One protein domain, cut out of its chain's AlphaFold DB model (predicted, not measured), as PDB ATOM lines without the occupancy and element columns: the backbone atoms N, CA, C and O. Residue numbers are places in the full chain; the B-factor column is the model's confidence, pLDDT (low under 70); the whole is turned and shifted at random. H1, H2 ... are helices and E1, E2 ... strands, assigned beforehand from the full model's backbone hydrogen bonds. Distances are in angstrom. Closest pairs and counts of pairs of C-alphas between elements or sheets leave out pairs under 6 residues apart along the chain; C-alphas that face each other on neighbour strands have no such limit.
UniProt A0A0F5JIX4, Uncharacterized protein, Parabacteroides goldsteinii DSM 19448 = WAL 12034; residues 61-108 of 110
ATOM      1  N   VAL A  61      21.403 -49.476 -37.879       90.94
ATOM      2  CA  VAL A  61      22.040 -50.775 -37.646       90.94
ATOM      3  C   VAL A  61      21.311 -51.550 -36.562       90.94
ATOM      4  O   VAL A  61      20.629 -50.970 -35.719       90.94
ATOM      5  N   ALA A  62      21.480 -52.870 -36.567       88.06
ATOM      6  CA  ALA A  62      21.004 -53.723 -35.492       88.06
ATOM      7  C   ALA A  62      22.132 -54.045 -34.508       88.06
ATOM      8  O   ALA A  62      23.214 -54.473 -34.908       88.06
ATOM      9  N   GLN A  63      21.849 -53.895 -33.219       83.88
ATOM     10  CA  GLN A  63      22.681 -54.415 -32.149       83.88
ATOM     11  C   GLN A  63      22.179 -55.815 -31.788       83.88
ATOM     12  O   GLN A  63      21.290 -55.978 -30.954       83.88
ATOM     13  N   ALA A  64      22.728 -56.820 -32.465       76.94
ATOM     14  CA  ALA A  64      22.518 -58.235 -32.153       76.94
ATOM     15  C   ALA A  64      23.698 -58.776 -31.328       76.94
ATOM     16  O   ALA A  64      24.706 -58.089 -31.212       76.94
ATOM     17  N   GLY A  65      23.620 -60.006 -30.812       72.38
ATOM     18  CA  GLY A  65      24.548 -60.540 -29.792       72.38
ATOM     19  C   GLY A  65      26.057 -60.597 -30.107       72.38
ATOM     20  O   GLY A  65      26.829 -61.052 -29.276       72.38
ATOM     21  N   TRP A  66      26.510 -60.183 -31.295       77.00
ATOM     22  CA  TRP A  66      27.940 -59.977 -31.585       77.00
ATOM     23  C   TRP A  66      28.364 -58.503 -31.540       77.00
ATOM     24  O   TRP A  66      29.557 -58.202 -31.495       77.00
ATOM     25  N   ALA A  67      27.409 -57.574 -31.541       80.69
ATOM     26  CA  ALA A  67      27.657 -56.140 -31.452       80.69
ATOM     27  C   ALA A  67      28.211 -55.739 -30.074       80.69
ATOM     28  O   ALA A  67      28.855 -54.707 -29.938       80.69
ATOM     29  N   ASP A  68      28.050 -56.588 -29.067       77.38
ATOM     30  CA  ASP A  68      28.638 -56.515 -27.730       77.38
ATOM     31  C   ASP A  68      30.153 -56.261 -27.804       77.38
ATOM     32  O   ASP A  68      30.704 -55.403 -27.109       77.38
ATOM     33  N   TYR A  69      30.827 -56.968 -28.718       81.56
ATOM     34  CA  TYR A  69      32.269 -56.867 -28.925       81.56
ATOM     35  C   TYR A  69      32.695 -55.498 -29.453       81.56
ATOM     36  O   TYR A  69      33.820 -55.071 -29.185       81.56
ATOM     37  N   LEU A  70      31.811 -54.788 -30.163       82.31
ATOM     38  CA  LEU A  70      32.081 -53.427 -30.620       82.31
ATOM     39  C   LEU A  70      32.261 -52.482 -29.429       82.31
ATOM     40  O   LEU A  70      33.165 -51.646 -29.434       82.31
ATOM     41  N   TYR A  71      31.453 -52.649 -28.381       77.31
ATOM     42  CA  TYR A  71      31.528 -51.816 -27.182       77.31
ATOM     43  C   TYR A  71      32.760 -52.112 -26.322       77.31
ATOM     44  O   TYR A  71      33.239 -51.223 -25.622       77.31
ATOM     45  N   ALA A  72      33.317 -53.319 -26.419       84.19
ATOM     46  CA  ALA A  72      34.586 -53.678 -25.788       84.19
ATOM     47  C   ALA A  72      35.817 -53.333 -26.654       84.19
ATOM     48  O   ALA A  72      36.961 -53.530 -26.230       84.19
ATOM     49  N   HIS A  73      35.622 -52.845 -27.883       88.75
ATOM     50  CA  HIS A  73      36.720 -52.606 -28.809       88.75
ATOM     51  C   HIS A  73      37.519 -51.343 -28.451       88.75
ATOM     52  O   HIS A  73      36.962 -50.289 -28.161       88.75
ATOM     53  N   ARG A  74      38.854 -51.403 -28.573       92.62
ATOM     54  CA  ARG A  74      39.751 -50.264 -28.269       92.62
ATOM     55  C   ARG A  74      39.502 -49.016 -29.122       92.62
ATOM     56  O   ARG A  74      39.907 -47.932 -28.731       92.62
ATOM     57  N   LYS A  75      38.871 -49.175 -30.287       93.56
ATOM     58  CA  LYS A  75      38.476 -48.078 -31.184       93.56
ATOM     59  C   LYS A  75      36.963 -47.851 -31.213       93.56
ATOM     60  O   LYS A  75      36.462 -47.330 -32.204       93.56
ATOM     61  N   ARG A  76      36.237 -48.264 -30.166       93.00
ATOM     62  CA  ARG A  76      34.782 -48.083 -30.041       93.00
ATOM     63  C   ARG A  76      34.359 -46.682 -30.470       93.00
ATOM     64  O   ARG A  76      33.514 -46.561 -31.344       93.00
ATOM     65  N   ASP A  77      34.971 -45.652 -29.895       93.94
ATOM     66  CA  ASP A  77      34.551 -44.269 -30.133       93.94
ATOM     67  C   ASP A  77      34.762 -43.859 -31.590       93.94
ATOM     68  O   ASP A  77      33.871 -43.273 -32.186       93.94
ATOM     69  N   THR A  78      35.873 -44.267 -32.211       95.06
ATOM     70  CA  THR A  78      36.096 -44.050 -33.648       95.06
ATOM     71  C   THR A  78      35.028 -44.732 -34.499       95.06
ATOM     72  O   THR A  78      34.545 -44.146 -35.459       95.06
ATOM     73  N   VAL A  79      34.648 -45.971 -34.177       93.06
ATOM     74  CA  VAL A  79      33.622 -46.685 -34.952       93.06
ATOM     75  C   VAL A  79      32.242 -46.064 -34.739       93.06
ATOM     76  O   VAL A  79      31.508 -45.882 -35.705       93.06
ATOM     77  N   LEU A  80      31.896 -45.696 -33.505       92.69
ATOM     78  CA  LEU A  80      30.633 -45.021 -33.209       92.69
ATOM     79  C   LEU A  80      30.559 -43.641 -33.872       92.69
ATOM     80  O   LEU A  80      29.500 -43.292 -34.381       92.69
ATOM     81  N   ASP A  81      31.661 -42.896 -33.932       95.19
ATOM     82  CA  ASP A  81      31.724 -41.604 -34.619       95.19
ATOM     83  C   ASP A  81      31.572 -41.760 -36.142       95.19
ATOM     84  O   ASP A  81      30.806 -41.037 -36.771       95.19
ATOM     85  N   LEU A  82      32.173 -42.796 -36.736       95.50
ATOM     86  CA  LEU A  82      31.943 -43.129 -38.147       95.50
ATOM     87  C   LEU A  82      30.485 -43.515 -38.441       95.50
ATOM     88  O   LEU A  82      30.012 -43.310 -39.556       95.50
ATOM     89  N   MET A  83      29.763 -44.087 -37.475       94.56
ATOM     90  CA  MET A  83      28.376 -44.526 -37.657       94.56
ATOM     91  C   MET A  83      27.356 -43.415 -37.375       94.56
ATOM     92  O   MET A  83      26.433 -43.217 -38.161       94.56
ATOM     93  N   PHE A  84      27.521 -42.693 -36.270       94.31
ATOM     94  CA  PHE A  84      26.528 -41.766 -35.715       94.31
ATOM     95  C   PHE A  84      27.038 -40.322 -35.596       94.31
ATOM     96  O   PHE A  84      26.248 -39.417 -35.335       94.31
ATOM     97  N   GLY A  85      28.343 -40.094 -35.749       93.62
ATOM     98  CA  GLY A  85      28.969 -38.784 -35.602       93.62
ATOM     99  C   GLY A  85      28.660 -37.833 -36.754       93.62
ATOM    100  O   GLY A  85      28.261 -38.247 -37.842       93.62
ATOM    101  N   LYS A  86      28.893 -36.538 -36.518       93.06
ATOM    102  CA  LYS A  86      28.600 -35.430 -37.449       93.06
ATOM    103  C   LYS A  86      29.332 -35.533 -38.792       93.06
ATOM    104  O   LYS A  86      28.862 -34.961 -39.768       93.06
ATOM    105  N   ASP A  87      30.434 -36.267 -38.860       95.56
ATOM    106  CA  ASP A  87      31.196 -36.475 -40.099       95.56
ATOM    107  C   ASP A  87      31.117 -37.938 -40.596       95.56
ATOM    108  O   ASP A  87      31.802 -38.313 -41.548       95.56
ATOM    109  N   GLY A  88      30.288 -38.770 -39.952       95.38
ATOM    110  CA  GLY A  88      30.084 -40.185 -40.270       95.38
ATOM    111  C   GLY A  88      28.892 -40.456 -41.198       95.38
ATOM    112  O   GLY A  88      28.480 -39.612 -41.987       95.38
ATOM    113  N   LEU A  89      28.310 -41.652 -41.084       96.25
ATOM    114  CA  LEU A  89      27.146 -42.099 -41.866       96.25
ATOM    115  C   LEU A  89      25.809 -41.490 -41.413       96.25
ATOM    116  O   LEU A  89      24.806 -41.679 -42.095       96.25
ATOM    117  N   HIS A  90      25.793 -40.798 -40.270       95.62
ATOM    118  CA  HIS A  90      24.611 -40.140 -39.691       95.62
ATOM    119  C   HIS A  90      23.432 -41.098 -39.524       95.62
ATOM    120  O   HIS A  90      22.278 -40.747 -39.778       95.62
ATOM    121  N   LEU A  91      23.718 -42.330 -39.099       95.06
ATOM    122  CA  LEU A  91      22.660 -43.270 -38.767       95.06
ATOM    123  C   LEU A  91      21.791 -42.670 -37.660       95.06
ATOM    124  O   LEU A  91      22.294 -42.142 -36.671       95.06
ATOM    125  N   ASN A  92      20.480 -42.765 -37.815       92.88
ATOM    126  CA  ASN A  92      19.509 -42.206 -36.874       92.88
ATOM    127  C   ASN A  92      18.609 -43.288 -36.252       92.88
ATOM    128  O   ASN A  92      17.776 -42.995 -35.394       92.88
ATOM    129  N   ILE A  93      18.810 -44.550 -36.643       93.19
ATOM    130  CA  ILE A  93      18.091 -45.710 -36.120       93.19
ATOM    131  C   ILE A  93      19.082 -46.719 -35.520       93.19
ATOM    132  O   ILE A  93      20.008 -47.184 -36.186       93.19
ATOM    133  N   LEU A  94      18.860 -47.123 -34.268       89.69
ATOM    134  CA  LEU A  94      19.539 -48.258 -33.643       89.69
ATOM    135  C   LEU A  94      18.498 -49.310 -33.261       89.69
ATOM    136  O   LEU A  94      17.633 -49.082 -32.420       89.69
ATOM    137  N   ARG A  95      18.563 -50.486 -33.882       87.75
ATOM    138  CA  ARG A  95      17.634 -51.588 -33.625       87.75
ATOM    139  C   ARG A  95      18.235 -52.538 -32.591       87.75
ATOM    140  O   ARG A  95      19.113 -53.329 -32.921       87.75
ATOM    141  N   GLY A  96      17.785 -52.453 -31.347       81.62
ATOM    142  CA  GLY A  96      18.224 -53.350 -30.277       81.62
ATOM    143  C   GLY A  96      17.424 -54.648 -30.261       81.62
ATOM    144  O   GLY A  96      16.261 -54.667 -30.673       81.62
ATOM    145  N   ASP A  97      18.032 -55.721 -29.766       70.69
ATOM    146  CA  ASP A  97      17.282 -56.907 -29.369       70.69
ATOM    147  C   ASP A  97      16.622 -56.691 -27.994       70.69
ATOM    148  O   ASP A  97      17.239 -56.146 -27.075       70.69
ATOM    149  N   HIS A  98      15.359 -57.086 -27.855       64.00
ATOM    150  CA  HIS A  98      14.650 -57.113 -26.578       64.00
ATOM    151  C   HIS A  98      14.632 -58.545 -26.044       64.00
ATOM    152  O   HIS A  98      14.601 -59.505 -26.815       64.00
ATOM    153  N   ILE A  99      14.598 -58.704 -24.717       56.09
ATOM    154  CA  ILE A  99      14.456 -60.015 -24.069       56.09
ATOM    155  C   ILE A  99      13.269 -60.738 -24.734       56.09
ATOM    156  O   ILE A  99      12.150 -60.227 -24.699       56.09
ATOM    157  N   ASN A 100      13.536 -61.898 -25.352       54.81
ATOM    158  CA  ASN A 100      12.663 -62.690 -26.246       54.81
ATOM    159  C   ASN A 100      12.784 -62.453 -27.771       54.81
ATOM    160  O   ASN A 100      11.864 -62.814 -28.506       54.81
ATOM    161  N   ASN A 101      13.914 -61.945 -28.274       53.16
ATOM    162  CA  ASN A 101      14.207 -61.844 -29.714       53.16
ATOM    163  C   ASN A 101      13.222 -60.927 -30.481       53.16
ATOM    164  O   ASN A 101      12.973 -61.097 -31.679       53.16
ATOM    165  N   GLN A 102      12.598 -59.983 -29.766       50.88
ATOM    166  CA  GLN A 102      11.768 -58.939 -30.358       50.88
ATOM    167  C   GLN A 102      12.630 -57.706 -30.587       50.88
ATOM    168  O   GLN A 102      13.014 -57.004 -29.658       50.88
ATOM    169  N   PHE A 103      12.924 -57.407 -31.842       55.56
ATOM    170  CA  PHE A 103      13.721 -56.235 -32.156       55.56
ATOM    171  C   PHE A 103      12.931 -54.938 -31.948       55.56
ATOM    172  O   PHE A 103      11.882 -54.747 -32.564       55.56
ATOM    173  N   THR A 104      13.480 -54.016 -31.158       58.97
ATOM    174  CA  THR A 104      12.901 -52.688 -30.916       58.97
ATOM    175  C   THR A 104      13.732 -51.622 -31.619       58.97
ATOM    176  O   THR A 104      14.961 -51.637 -31.560       58.97
ATOM    177  N   ILE A 105      13.064 -50.689 -32.299       66.00
ATOM    178  CA  ILE A 105      13.709 -49.513 -32.884       66.00
ATOM    179  C   ILE A 105      13.892 -48.474 -31.778       66.00
ATOM    180  O   ILE A 105      12.913 -47.978 -31.224       66.00
ATOM    181  N   LEU A 106      15.142 -48.147 -31.465       62.34
ATOM    182  CA  LEU A 106      15.505 -47.002 -30.643       62.34
ATOM    183  C   LEU A 106      15.954 -45.892 -31.594       62.34
ATOM    184  O   LEU A 106      16.962 -46.025 -32.290       62.34
ATOM    185  N   GLN A 107      15.179 -44.813 -31.665       59.12
ATOM    186  CA  GLN A 107      15.609 -43.608 -32.369       59.12
ATOM    187  C   GLN A 107      16.381 -42.721 -31.399       59.12
ATOM    188  O   GLN A 107      15.904 -42.442 -30.297       59.12
ATOM    189  N   ASN A 108      17.585 -42.313 -31.799       52.34
ATOM    190  CA  ASN A 108      18.390 -41.387 -31.019       52.34
ATOM    191  C   ASN A 108      17.760 -39.991 -31.122       52.34
ATOM    192  O   ASN A 108      17.790 -39.375 -32.185       52.34
TER     193      ASN A 108
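What this domain is: This is residues 61 to 108 of the 110 residues of an uncharacterized protein of Parabacteroides goldsteinii DSM 19448 = WAL 12034 (UniProt A0A0F5JIX4). The printed part makes a flat, open frame: a small sheet of three strands, E1, E2 and E3, stands at one end and the helix H2 at the other, with little between them. From E1 the chain goes round by the short helix H1 to H2 and comes back to E2 beside E1; E2 and E3 then form a hairpin along the side of the sheet away from H2. The printed part has 48 residues, with two named helices and three named strands in the order E1, H1, H2, E2, E3; the sheet's order is E1, E2, E3, mixed, and the class is mixed, helices and strands. The whole is only just compact, close to loose, with a radius of gyration of the C-alphas of 11.5 A, and it is only just flat, with spans of 34 by 22 by 11 A.

How they stand to each other: Start at E1, residues 61 to 63, an edge strand, and look across to its parallel neighbour E2, residues 93 to 98, the inner strand; their directions differ by 26 degrees. C-alphas 62 and 95 face each other at 4.4 A, and N 95 and O 61 are within hydrogen-bond range at 2.8 A. Between these strands the chain passes through H1, residues 68 to 71, and H2, residues 76 to 84; this is a strand-helix-strand unit, two parallel neighbour strands with helices between them, and its crossover is right-handed. H1 and H2 are close but not clearly touching, the closest C-alphas being those of Leu 70 and Arg 76, 6.0 A apart. Neither helix is on the sheet, and E1 and H2 are apart. On the other side of E2 from E1 find E3, residues 102 to 107, its antiparallel neighbour at 148 degrees and the second edge strand of the sheet; N 106 and O 94 are 2.8 A apart, within hydrogen-bond range. In H2 every O i to N i+4 pair is within hydrogen-bond range, while H1 is too short for such a pair.

Where its parts are: Find C-alpha 61 at (22.040, -50.775, -37.646), where E1 begins. H1 follows from Asp 68 to Tyr 71, and H2 runs 11.8 A from C-alpha 76 at (34.782, -48.083, -30.041) to C-alpha 84. E2 measures 15.3 A from Ile 93 to His 98, and E3 runs 15.9 A from Gln 102 to C-alpha 107 at (15.609, -43.608, -32.369).

The domain as a whole: The C-alphas farthest apart are those of Asp 87 and Asn 100, at 35.0 A. The printed part has no cut and no long link. Look for low confidence in residues 98 to 108, where pLDDT is under 70.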